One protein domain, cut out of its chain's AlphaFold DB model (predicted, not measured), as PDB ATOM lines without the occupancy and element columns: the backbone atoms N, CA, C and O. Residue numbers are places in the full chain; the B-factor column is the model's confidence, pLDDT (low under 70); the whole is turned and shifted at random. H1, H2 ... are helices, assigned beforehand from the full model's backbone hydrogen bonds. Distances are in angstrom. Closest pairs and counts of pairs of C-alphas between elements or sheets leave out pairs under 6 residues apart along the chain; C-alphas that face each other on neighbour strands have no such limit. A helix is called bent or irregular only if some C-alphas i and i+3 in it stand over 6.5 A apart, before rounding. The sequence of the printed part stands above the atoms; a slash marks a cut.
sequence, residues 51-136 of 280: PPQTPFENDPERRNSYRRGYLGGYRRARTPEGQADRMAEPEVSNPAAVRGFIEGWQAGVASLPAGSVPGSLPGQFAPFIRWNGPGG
ATOM      1  N   PRO A  51     -32.376 -24.171  40.009       81.25
ATOM      2  CA  PRO A  51     -32.089 -22.898  39.378       81.25
ATOM      3  C   PRO A  51     -32.013 -23.079  37.850       81.25
ATOM      4  O   PRO A  51     -31.439 -24.066  37.375       81.25
ATOM      5  N   PRO A  52     -32.570 -22.136  37.065       75.38
ATOM      6  CA  PRO A  52     -32.623 -22.242  35.606       75.38
ATOM      7  C   PRO A  52     -31.235 -22.160  34.958       75.38
ATOM      8  O   PRO A  52     -31.043 -22.642  33.845       75.38
ATOM      9  N   GLN A  53     -30.271 -21.561  35.659       80.75
ATOM     10  CA  GLN A  53     -28.871 -21.488  35.267       80.75
ATOM     11  C   GLN A  53     -27.986 -21.806  36.463       80.75
ATOM     12  O   GLN A  53     -28.301 -21.465  37.603       80.75
ATOM     13  N   THR A  54     -26.862 -22.450  36.187       84.62
ATOM     14  CA  THR A  54     -25.821 -22.747  37.161       84.62
ATOM     15  C   THR A  54     -24.521 -22.037  36.776       84.62
ATOM     16  O   THR A  54     -24.252 -21.803  35.600       84.62
ATOM     17  N   PRO A  55     -23.632 -21.758  37.735       78.19
ATOM     18  CA  PRO A  55     -22.304 -21.209  37.442       78.19
ATOM     19  C   PRO A  55     -21.403 -22.150  36.624       78.19
ATOM     20  O   PRO A  55     -20.314 -21.767  36.206       78.19
ATOM     21  N   PHE A  56     -21.840 -23.393  36.420       84.12
ATOM     22  CA  PHE A  56     -21.086 -24.464  35.783       84.12
ATOM     23  C   PHE A  56     -21.731 -24.912  34.464       84.12
ATOM     24  O   PHE A  56     -21.539 -26.053  34.063       84.12
ATOM     25  N   GLU A  57     -22.493 -24.052  33.770       84.12
ATOM     26  CA  GLU A  57     -23.195 -24.453  32.533       84.12
ATOM     27  C   GLU A  57     -22.282 -25.056  31.454       84.12
ATOM     28  O   GLU A  57     -22.712 -25.938  30.711       84.12
ATOM     29  N   ASN A  58     -21.017 -24.633  31.413       86.56
ATOM     30  CA  ASN A  58     -20.024 -25.117  30.453       86.56
ATOM     31  C   ASN A  58     -19.323 -26.422  30.886       86.56
ATOM     32  O   ASN A  58     -18.505 -26.945  30.136       86.56
ATOM     33  N   ASP A  59     -19.626 -26.947  32.077       85.56
ATOM     34  CA  ASP A  59     -19.026 -28.157  32.648       85.56
ATOM     35  C   ASP A  59     -20.135 -29.096  33.166       85.56
ATOM     36  O   ASP A  59     -20.652 -28.915  34.277       85.56
ATOM     37  N   PRO A  60     -20.538 -30.110  32.374       85.56
ATOM     38  CA  PRO A  60     -21.634 -31.005  32.735       85.56
ATOM     39  C   PRO A  60     -21.435 -31.747  34.064       85.56
ATOM     40  O   PRO A  60     -22.411 -31.961  34.788       85.56
ATOM     41  N   GLU A  61     -20.204 -32.126  34.413       81.75
ATOM     42  CA  GLU A  61     -19.910 -32.868  35.645       81.75
ATOM     43  C   GLU A  61     -20.027 -31.972  36.879       81.75
ATOM     44  O   GLU A  61     -20.664 -32.346  37.876       81.75
ATOM     45  N   ARG A  62     -19.481 -30.752  36.803       82.81
ATOM     46  CA  ARG A  62     -19.632 -29.754  37.872       82.81
ATOM     47  C   ARG A  62     -21.077 -29.291  37.993       82.81
ATOM     48  O   ARG A  62     -21.574 -29.195  39.112       82.81
ATOM     49  N   ARG A  63     -21.797 -29.107  36.884       87.06
ATOM     50  CA  ARG A  63     -23.235 -28.797  36.893       87.06
ATOM     51  C   ARG A  63     -24.054 -29.888  37.578       87.06
ATOM     52  O   ARG A  63     -24.906 -29.578  38.408       87.06
ATOM     53  N   ASN A  64     -23.790 -31.159  37.282       85.38
ATOM     54  CA  ASN A  64     -24.484 -32.276  37.928       85.38
ATOM     55  C   ASN A  64     -24.145 -32.372  39.420       85.38
ATOM     56  O   ASN A  64     -25.028 -32.605  40.246       85.38
ATOM     57  N   SER A  65     -22.881 -32.149  39.786       84.69
ATOM     58  CA  SER A  65     -22.453 -32.087  41.188       84.69
ATOM     59  C   SER A  65     -23.140 -30.949  41.941       84.69
ATOM     60  O   SER A  65     -23.692 -31.181  43.013       84.69
ATOM     61  N   TYR A  66     -23.203 -29.763  41.336       89.12
ATOM     62  CA  TYR A  66     -23.945 -28.620  41.855       89.12
ATOM     63  C   TYR A  66     -25.428 -28.934  42.048       89.12
ATOM     64  O   TYR A  66     -25.952 -28.726  43.135       89.12
ATOM     65  N   ARG A  67     -26.109 -29.501  41.046       89.44
ATOM     66  CA  ARG A  67     -27.540 -29.835  41.158       89.44
ATOM     67  C   ARG A  67     -27.811 -30.848  42.268       89.44
ATOM     68  O   ARG A  67     -28.752 -30.659  43.030       89.44
ATOM     69  N   ARG A  68     -26.969 -31.879  42.412       86.19
ATOM     70  CA  ARG A  68     -27.072 -32.842  43.523       86.19
ATOM     71  C   ARG A  68     -26.890 -32.166  44.878       86.19
ATOM     72  O   ARG A  68     -27.703 -32.383  45.771       86.19
ATOM     73  N   GLY A  69     -25.869 -31.318  45.004       89.44
ATOM     74  CA  GLY A  69     -25.665 -30.498  46.192       89.44
ATOM     75  C   GLY A  69     -26.898 -29.658  46.507       89.44
ATOM     76  O   GLY A  69     -27.409 -29.719  47.618       89.44
ATOM     77  N   TYR A  70     -27.427 -28.951  45.508       90.62
ATOM     78  CA  TYR A  70     -28.602 -28.088  45.627       90.62
ATOM     79  C   TYR A  70     -29.830 -28.831  46.129       90.62
ATOM     80  O   TYR A  70     -30.475 -28.375  47.069       90.62
ATOM     81  N   LEU A  71     -30.120 -30.003  45.568       88.44
ATOM     82  CA  LEU A  71     -31.201 -30.855  46.053       88.44
ATOM     83  C   LEU A  71     -31.002 -31.235  47.528       88.44
ATOM     84  O   LEU A  71     -31.938 -31.116  48.319       88.44
ATOM     85  N   GLY A  72     -29.784 -31.637  47.906       87.38
ATOM     86  CA  GLY A  72     -29.439 -31.985  49.287       87.38
ATOM     87  C   GLY A  72     -29.618 -30.813  50.251       87.38
ATOM     88  O   GLY A  72     -30.271 -30.956  51.282       87.38
ATOM     89  N   GLY A  73     -29.118 -29.634  49.885       87.75
ATOM     90  CA  GLY A  73     -29.253 -28.419  50.684       87.75
ATOM     91  C   GLY A  73     -30.703 -27.967  50.826       87.75
ATOM     92  O   GLY A  73     -31.159 -27.664  51.927       87.75
ATOM     93  N   TYR A  74     -31.456 -27.978  49.727       87.81
ATOM     94  CA  TYR A  74     -32.861 -27.577  49.712       87.81
ATOM     95  C   TYR A  74     -33.717 -28.463  50.616       87.81
ATOM     96  O   TYR A  74     -34.507 -27.961  51.417       87.81
ATOM     97  N   ARG A  75     -33.521 -29.785  50.545       86.56
ATOM     98  CA  ARG A  75     -34.174 -30.723  51.467       86.56
ATOM     99  C   ARG A  75     -33.734 -30.482  52.896       86.56
ATOM    100  O   ARG A  75     -34.587 -30.388  53.773       86.56
ATOM    101  N   ARG A  76     -32.428 -30.302  53.125       85.06
ATOM    102  CA  ARG A  76     -31.880 -30.027  54.457       85.06
ATOM    103  C   ARG A  76     -32.561 -28.825  55.104       85.06
ATOM    104  O   ARG A  76     -32.925 -28.902  56.267       85.06
ATOM    105  N   ALA A  77     -32.775 -27.748  54.353       84.25
ATOM    106  CA  ALA A  77     -33.470 -26.571  54.859       84.25
ATOM    107  C   ALA A  77     -34.946 -26.839  55.194       84.25
ATOM    108  O   ALA A  77     -35.467 -26.248  56.133       84.25
ATOM    109  N   ARG A  78     -35.626 -27.715  54.443       83.25
ATOM    110  CA  ARG A  78     -37.070 -27.968  54.585       83.25
ATOM    111  C   ARG A  78     -37.439 -29.105  55.531       83.25
ATOM    112  O   ARG A  78     -38.613 -29.239  55.871       83.25
ATOM    113  N   THR A  79     -36.479 -29.919  55.946       77.06
ATOM    114  CA  THR A  79     -36.722 -31.051  56.839       77.06
ATOM    115  C   THR A  79     -36.272 -30.713  58.264       77.06
ATOM    116  O   THR A  79     -35.098 -30.396  58.463       77.06
ATOM    117  N   PRO A  80     -37.167 -30.806  59.268       62.22
ATOM    118  CA  PRO A  80     -36.809 -30.643  60.676       62.22
ATOM    119  C   PRO A  80     -35.720 -31.635  61.116       62.22
ATOM    120  O   PRO A  80     -35.620 -32.756  60.606       62.22
ATOM    121  N   GLU A  81     -34.893 -31.235  62.079       58.69
ATOM    122  CA  GLU A  81     -33.776 -32.057  62.554       58.69
ATOM    123  C   GLU A  81     -34.231 -33.358  63.229       58.69
ATOM    124  O   GLU A  81     -35.171 -33.378  64.015       58.69
ATOM    125  N   GLY A  82     -33.559 -34.460  62.871       49.69
ATOM    126  CA  GLY A  82     -33.917 -35.843  63.219       49.69
ATOM    127  C   GLY A  82     -34.091 -36.751  61.992       49.69
ATOM    128  O   GLY A  82     -33.727 -37.923  62.028       49.69
ATOM    129  N   GLN A  83     -34.563 -36.207  60.861       51.84
ATOM    130  CA  GLN A  83     -34.565 -36.903  59.557       51.84
ATOM    131  C   GLN A  83     -33.373 -36.516  58.669       51.84
ATOM    132  O   GLN A  83     -33.039 -37.217  57.713       51.84
ATOM    133  N   ALA A  84     -32.721 -35.404  59.000       50.81
ATOM    134  CA  ALA A  84     -31.655 -34.814  58.210       50.81
ATOM    135  C   ALA A  84     -30.338 -35.617  58.232       50.81
ATOM    136  O   ALA A  84     -29.568 -35.516  57.280       50.81
ATOM    137  N   ASP A  85     -30.125 -36.473  59.242       49.19
ATOM    138  CA  ASP A  85     -28.966 -37.382  59.355       49.19
ATOM    139  C   ASP A  85     -28.903 -38.428  58.227       49.19
ATOM    140  O   ASP A  85     -27.889 -39.096  58.040       49.19
ATOM    141  N   ARG A  86     -29.989 -38.584  57.454       51.12
ATOM    142  CA  ARG A  86     -30.049 -39.483  56.290       51.12
ATOM    143  C   ARG A  86     -29.800 -38.788  54.955       51.12
ATOM    144  O   ARG A  86     -29.779 -39.465  53.928       51.12
ATOM    145  N   MET A  87     -29.656 -37.465  54.929       60.31
ATOM    146  CA  MET A  87     -29.385 -36.754  53.681       60.31
ATOM    147  C   MET A  87     -27.892 -36.772  53.387       60.31
ATOM    148  O   MET A  87     -27.085 -36.417  54.239       60.31
ATOM    149  N   ALA A  88     -27.530 -37.182  52.170       61.69
ATOM    150  CA  ALA A  88     -26.139 -37.211  51.743       61.69
ATOM    151  C   ALA A  88     -25.575 -35.784  51.700       61.69
ATOM    152  O   ALA A  88     -25.941 -34.981  50.837       61.69
ATOM    153  N   GLU A  89     -24.690 -35.472  52.641       71.94
ATOM    154  CA  GLU A  89     -23.900 -34.249  52.612       71.94
ATOM    155  C   GLU A  89     -22.840 -34.373  51.512       71.94
ATOM    156  O   GLU A  89     -22.210 -35.429  51.380       71.94
ATOM    157  N   PRO A  90     -22.637 -33.339  50.680       70.69
ATOM    158  CA  PRO A  90     -21.589 -33.397  49.682       70.69
ATOM    159  C   PRO A  90     -20.224 -33.395  50.362       70.69
ATOM    160  O   PRO A  90     -20.005 -32.695  51.353       70.69
ATOM    161  N   GLU A  91     -19.277 -34.122  49.776       68.75
ATOM    162  CA  GLU A  91     -17.888 -33.994  50.185       68.75
ATOM    163  C   GLU A  91     -17.434 -32.540  50.012       68.75
ATOM    164  O   GLU A  91     -17.566 -31.941  48.941       68.75
ATOM    165  N   VAL A  92     -16.859 -31.981  51.075       65.88
ATOM    166  CA  VAL A  92     -16.315 -30.615  51.106       65.88
ATOM    167  C   VAL A  92     -15.209 -30.381  50.065       65.88
ATOM    168  O   VAL A  92     -14.913 -29.241  49.718       65.88
ATOM    169  N   SER A  93     -14.631 -31.460  49.530       67.19
ATOM    170  CA  SER A  93     -13.648 -31.484  48.441       67.19
ATOM    171  C   SER A  93     -14.243 -31.203  47.055       67.19
ATOM    172  O   SER A  93     -13.478 -31.017  46.110       67.19
ATOM    173  N   ASN A  94     -15.575 -31.168  46.901       80.31
ATOM    174  CA  ASN A  94     -16.258 -30.885  45.639       80.31
ATOM    175  C   ASN A  94     -16.921 -29.493  45.685       80.31
ATOM    176  O   ASN A  94     -18.089 -29.379  46.069       80.31
ATOM    177  N   PRO A  95     -16.232 -28.422  45.238       79.12
ATOM    178  CA  PRO A  95     -16.731 -27.055  45.363       79.12
ATOM    179  C   PRO A  95     -18.062 -26.838  44.646       79.12
ATOM    180  O   PRO A  95     -18.888 -26.057  45.104       79.12
ATOM    181  N   ALA A  96     -18.298 -27.532  43.527       82.19
ATOM    182  CA  ALA A  96     -19.556 -27.404  42.805       82.19
ATOM    183  C   ALA A  96     -20.721 -27.958  43.633       82.19
ATOM    184  O   ALA A  96     -21.745 -27.289  43.759       82.19
ATOM    185  N   ALA A  97     -20.544 -29.129  44.251       85.44
ATOM    186  CA  ALA A  97     -21.545 -29.723  45.133       85.44
ATOM    187  C   ALA A  97     -21.757 -28.903  46.413       85.44
ATOM    188  O   ALA A  97     -22.900 -28.688  46.805       85.44
ATOM    189  N   VAL A  98     -20.687 -28.381  47.018       83.75
ATOM    190  CA  VAL A  98     -20.771 -27.486  48.183       83.75
ATOM    191  C   VAL A  98     -21.545 -26.211  47.846       83.75
ATOM    192  O   VAL A  98     -22.468 -25.847  48.573       83.75
ATOM    193  N   ARG A  99     -21.226 -25.560  46.718       85.00
ATOM    194  CA  ARG A  99     -21.961 -24.381  46.244       85.00
ATOM    195  C   ARG A  99     -23.437 -24.686  46.070       85.00
ATOM    196  O   ARG A  99     -24.280 -23.950  46.567       85.00
ATOM    197  N   GLY A 100     -23.713 -25.791  45.380       88.38
ATOM    198  CA  GLY A 100     -25.060 -26.292  45.188       88.38
ATOM    199  C   GLY A 100     -25.773 -26.412  46.518       88.38
ATOM    200  O   GLY A 100     -26.828 -25.824  46.689       88.38
ATOM    201  N   PHE A 101     -25.169 -27.099  47.482       89.19
ATOM    202  CA  PHE A 101     -25.750 -27.325  48.799       89.19
ATOM    203  C   PHE A 101     -26.059 -26.039  49.556       89.19
ATOM    204  O   PHE A 101     -27.150 -25.914  50.102       89.19
ATOM    205  N   ILE A 102     -25.165 -25.051  49.538       86.00
ATOM    206  CA  ILE A 102     -25.451 -23.751  50.150       86.00
ATOM    207  C   ILE A 102     -26.607 -23.037  49.462       86.00
ATOM    208  O   ILE A 102     -27.547 -22.620  50.135       86.00
ATOM    209  N   GLU A 103     -26.546 -22.887  48.140       87.31
ATOM    210  CA  GLU A 103     -27.565 -22.146  47.389       87.31
ATOM    211  C   GLU A 103     -28.924 -22.857  47.467       87.31
ATOM    212  O   GLU A 103     -29.961 -22.219  47.630       87.31
ATOM    213  N   GLY A 104     -28.914 -24.190  47.462       89.00
ATOM    214  CA  GLY A 104     -30.085 -25.026  47.684       89.00
ATOM    215  C   GLY A 104     -30.657 -24.849  49.078       89.00
ATOM    216  O   GLY A 104     -31.860 -24.650  49.214       89.00
ATOM    217  N   TRP A 105     -29.813 -24.858  50.115       88.19
ATOM    218  CA  TRP A 105     -30.245 -24.604  51.487       88.19
ATOM    219  C   TRP A 105     -30.880 -23.219  51.613       88.19
ATOM    220  O   TRP A 105     -32.010 -23.115  52.078       88.19
ATOM    221  N   GLN A 106     -30.234 -22.171  51.099       84.12
ATOM    222  CA  GLN A 106     -30.779 -20.808  51.092       84.12
ATOM    223  C   GLN A 106     -32.133 -20.725  50.370       84.12
ATOM    224  O   GLN A 106     -33.075 -20.129  50.894       84.12
ATOM    225  N   ALA A 107     -32.258 -21.363  49.204       85.62
ATOM    226  CA  ALA A 107     -33.517 -21.435  48.466       85.62
ATOM    227  C   ALA A 107     -34.598 -22.215  49.232       85.62
ATOM    228  O   ALA A 107     -35.769 -21.833  49.226       85.62
ATOM    229  N   GLY A 108     -34.213 -23.285  49.926       84.50
ATOM    230  CA  GLY A 108     -35.097 -24.058  50.787       84.50
ATOM    231  C   GLY A 108     -35.633 -23.212  51.934       84.50
ATOM    232  O   GLY A 108     -36.849 -23.153  52.106       84.50
ATOM    233  N   VAL A 109     -34.759 -22.473  52.629       82.00
ATOM    234  CA  VAL A 109     -35.145 -21.516  53.679       82.00
ATOM    235  C   VAL A 109     -36.114 -20.466  53.133       82.00
ATOM    236  O   VAL A 109     -37.151 -20.223  53.739       82.00
ATOM    237  N   ALA A 110     -35.820 -19.884  51.968       80.19
ATOM    238  CA  ALA A 110     -36.678 -18.875  51.344       80.19
ATOM    239  C   ALA A 110     -38.051 -19.420  50.909       80.19
ATOM    240  O   ALA A 110     -39.013 -18.662  50.815       80.19
ATOM    241  N   SER A 111     -38.150 -20.724  50.638       81.12
ATOM    242  CA  SER A 111     -39.399 -21.380  50.229       81.12
ATOM    243  C   SER A 111     -40.294 -21.819  51.390       81.12
ATOM    244  O   SER A 111     -41.407 -22.296  51.162       81.12
ATOM    245  N   LEU A 112     -39.812 -21.711  52.628       76.31
ATOM    246  CA  LEU A 112     -40.578 -22.104  53.800       76.31
ATOM    247  C   LEU A 112     -41.715 -21.109  54.089       76.31
ATOM    248  O   LEU A 112     -41.538 -19.901  53.914       76.31
ATOM    249  N   PRO A 113     -42.880 -21.583  54.579       78.50
ATOM    250  CA  PRO A 113     -43.921 -20.701  55.089       78.50
ATOM    251  C   PRO A 113     -43.378 -19.764  56.171       78.50
ATOM    252  O   PRO A 113     -42.524 -20.144  56.977       78.50
ATOM    253  N   ALA A 114     -43.907 -18.540  56.225       66.94
ATOM    254  CA  ALA A 114     -43.486 -17.554  57.211       66.94
ATOM    255  C   ALA A 114     -43.600 -18.127  58.634       66.94
ATOM    256  O   ALA A 114     -44.695 -18.425  59.119       66.94
ATOM    257  N   GLY A 115     -42.467 -18.241  59.329       61.38
ATOM    258  CA  GLY A 115     -42.401 -18.784  60.684       61.38
ATOM    259  C   GLY A 115     -42.092 -20.263  60.830       61.38
ATOM    260  O   GLY A 115     -42.069 -20.748  61.956       61.38
ATOM    261  N   SER A 116     -41.882 -20.986  59.735       68.19
ATOM    262  CA  SER A 116     -41.291 -22.316  59.810       68.19
ATOM    263  C   SER A 116     -39.809 -22.216  60.184       68.19
ATOM    264  O   SER A 116     -39.108 -21.308  59.736       68.19
ATOM    265  N   VAL A 117     -39.333 -23.159  60.998       69.00
ATOM    266  CA  VAL A 117     -37.920 -23.251  61.381       69.00
ATOM    267  C   VAL A 117     -37.172 -24.023  60.291       69.00
ATOM    268  O   VAL A 117     -37.542 -25.168  60.022       69.00
ATOM    269  N   PRO A 118     -36.155 -23.432  59.642       74.44
ATOM    270  CA  PRO A 118     -35.338 -24.164  58.689       74.44
ATOM    271  C   PRO A 118     -34.441 -25.179  59.401       74.44
ATOM    272  O   PRO A 118     -33.969 -24.925  60.509       74.44
ATOM    273  N   GLY A 119     -34.150 -26.302  58.749       72.94
ATOM    274  CA  GLY A 119     -33.126 -27.230  59.235       72.94
ATOM    275  C   GLY A 119     -31.740 -26.575  59.254       72.94
ATOM    276  O   GLY A 119     -31.421 -25.752  58.386       72.94
ATOM    277  N   SER A 120     -30.898 -26.926  60.231       75.94
ATOM    278  CA  SER A 120     -29.558 -26.346  60.362       75.94
ATOM    279  C   SER A 120     -28.687 -26.612  59.148       75.94
ATOM    280  O   SER A 120     -28.703 -27.692  58.542       75.94
ATOM    281  N   LEU A 121     -27.847 -25.622  58.867       74.81
ATOM    282  CA  LEU A 121     -26.678 -25.801  58.035       74.81
ATOM    283  C   LEU A 121     -25.551 -26.420  58.883       74.81
ATOM    284  O   LEU A 121     -25.175 -25.819  59.894       74.81
ATOM    285  N   PRO A 122     -24.989 -27.582  58.497       73.38
ATOM    286  CA  PRO A 122     -23.820 -28.136  59.173       73.38
ATOM    287  C   PRO A 122     -22.662 -27.129  59.202       73.38
ATOM    288  O   PRO A 122     -22.382 -26.472  58.197       73.38
ATOM    289  N   GLY A 123     -21.966 -27.026  60.340       61.38
ATOM    290  CA  GLY A 123     -20.922 -26.015  60.564       61.38
ATOM    291  C   GLY A 123     -19.804 -26.032  59.516       61.38
ATOM    292  O   GLY A 123     -19.322 -24.979  59.112       61.38
ATOM    293  N   GLN A 124     -19.477 -27.208  58.968       67.50
ATOM    294  CA  GLN A 124     -18.488 -27.354  57.891       67.50
ATOM    295  C   GLN A 124     -18.853 -26.590  56.607       67.50
ATOM    296  O   GLN A 124     -17.969 -26.278  55.813       67.50
ATOM    297  N   PHE A 125     -20.136 -26.272  56.398       72.38
ATOM    298  CA  PHE A 125     -20.602 -25.526  55.231       72.38
ATOM    299  C   PHE A 125     -20.745 -24.016  55.486       72.38
ATOM    300  O   PHE A 125     -20.846 -23.230  54.544       72.38
ATOM    301  N   ALA A 126     -20.665 -23.577  56.743       63.97
ATOM    302  CA  ALA A 126     -20.731 -22.171  57.128       63.97
ATOM    303  C   ALA A 126     -19.775 -21.223  56.361       63.97
ATOM    304  O   ALA A 126     -20.227 -20.133  55.992       63.97
ATOM    305  N   PRO A 127     -18.510 -21.590  56.034       63.19
ATOM    306  CA  PRO A 127     -17.629 -20.695  55.281       63.19
ATOM    307  C   PRO A 127     -18.136 -20.402  53.861       63.19
ATOM    308  O   PRO A 127     -17.757 -19.397  53.264       63.19
ATOM    309  N   PHE A 128     -19.006 -21.253  53.314       69.38
ATOM    310  CA  PHE A 128     -19.475 -21.163  51.935       69.38
ATOM    311  C   PHE A 128     -20.780 -20.365  51.787       69.38
ATOM    312  O   PHE A 128     -21.219 -20.149  50.660       69.38
ATOM    313  N   ILE A 129     -21.378 -19.879  52.888       66.00
ATOM    314  CA  ILE A 129     -22.623 -19.080  52.879       66.00
ATOM    315  C   ILE A 129     -22.498 -17.828  51.995       66.00
ATOM    316  O   ILE A 129     -23.477 -17.406  51.378       66.00
ATOM    317  N   ARG A 130     -21.302 -17.229  51.918       58.53
ATOM    318  CA  ARG A 130     -21.004 -16.092  51.034       58.53
ATOM    319  C   ARG A 130     -20.091 -16.535  49.899       58.53
ATOM    320  O   ARG A 130     -18.870 -16.424  49.973       58.53
ATOM    321  N   TRP A 131     -20.707 -17.042  48.838       59.69
ATOM    322  CA  TRP A 131     -20.012 -17.450  47.627       59.69
ATOM    323  C   TRP A 131     -19.779 -16.248  46.696       59.69
ATOM    324  O   TRP A 131     -20.648 -15.878  45.911       59.69
ATOM    325  N   ASN A 132     -18.596 -15.629  46.757       48.66
ATOM    326  CA  ASN A 132     -18.315 -14.361  46.056       48.66
ATOM    327  C   ASN A 132     -17.635 -14.499  44.673       48.66
ATOM    328  O   ASN A 132     -17.096 -13.520  44.165       48.66
ATOM    329  N   GLY A 133     -17.639 -15.674  44.030       50.53
ATOM    330  CA  GLY A 133     -16.999 -15.846  42.715       50.53
ATOM    331  C   GLY A 133     -17.733 -16.796  41.763       50.53
ATOM    332  O   GLY A 133     -18.395 -17.730  42.211       50.53
ATOM    333  N   PRO A 134     -17.609 -16.632  40.435       46.75
ATOM    334  CA  PRO A 134     -18.315 -17.468  39.463       46.75
ATOM    335  C   PRO A 134     -17.873 -18.945  39.486       46.75
ATOM    336  O   PRO A 134     -18.701 -19.808  39.222       46.75
ATOM    337  N   GLY A 135     -16.637 -19.269  39.900       49.78
ATOM    338  CA  GLY A 135     -16.081 -20.635  39.798       49.78
ATOM    339  C   GLY A 135     -15.458 -21.259  41.058       49.78
ATOM    340  O   GLY A 135     -15.004 -22.402  40.983       49.78
ATOM    341  N   GLY A 136     -15.440 -20.559  42.200       48.78
ATOM    342  CA  GLY A 136     -14.773 -21.022  43.434       48.78
ATOM    343  C   GLY A 136     -13.304 -20.595  43.591       48.78
ATOM    344  O   GLY A 136     -12.644 -21.041  44.519       48.78
TER     345      GLY A 136
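AT A GLANCE: This is residues 51 to 136 of the 280 residues of an uncharacterized protein of Planctomyces sp. SH-PL14 (UniProt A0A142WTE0). Two long helices, H1 and H2, pack side by side and run the same way, with a long loop returning between them; short H3 packs across H2 on the side away from H1. The printed part has 86 residues, with three named helices in the order H1, H2, H3 and no named strand. The class is all helix, though helices hold 41 of the 86 residues. The whole is compact, radius of gyration of the C-alphas 12.4 A, yet elongated, spanning 37 by 24 by 20 A.

IN THESE COORDINATES: H1, residues 60 to 78, begins at C-alpha 60 (-21.634, -31.005, 32.735) and is 26.9 A long. H2, residues 95 to 110, is 22.4 A long. H3, residues 123 to 128, ends at C-alpha 128 (-19.475, -21.163, 51.935); it is irregular, with C-alphas 124 and 127 7.2 A apart.

HOW THE PARTS SIT: H1 and H2 touch, closest at the C-alphas of Tyr 70 and Gly 104, 4.0 A, at a shallow tilt of 34 degrees, only just short of steep. H2 touches H3 with residues 98 to 102 alone, closest at the C-alphas of Ile 102 and Phe 128, 6.8 A, about perpendicular at 83 degrees. H1 and H3 are apart. Every O i to N i+4 pair is within hydrogen-bond range in H1 and H2; H3 has 0 of 2, and 2 of 3 O i to N i+3 pairs.

THE WHOLE: The C-alphas farthest apart, Asn 58 and Gly 115, are 38.1 A apart. The printed part has no cut, and both links are long. Confidence is under 70 at 29 residues, among them 80 to 88 and 126 to 136.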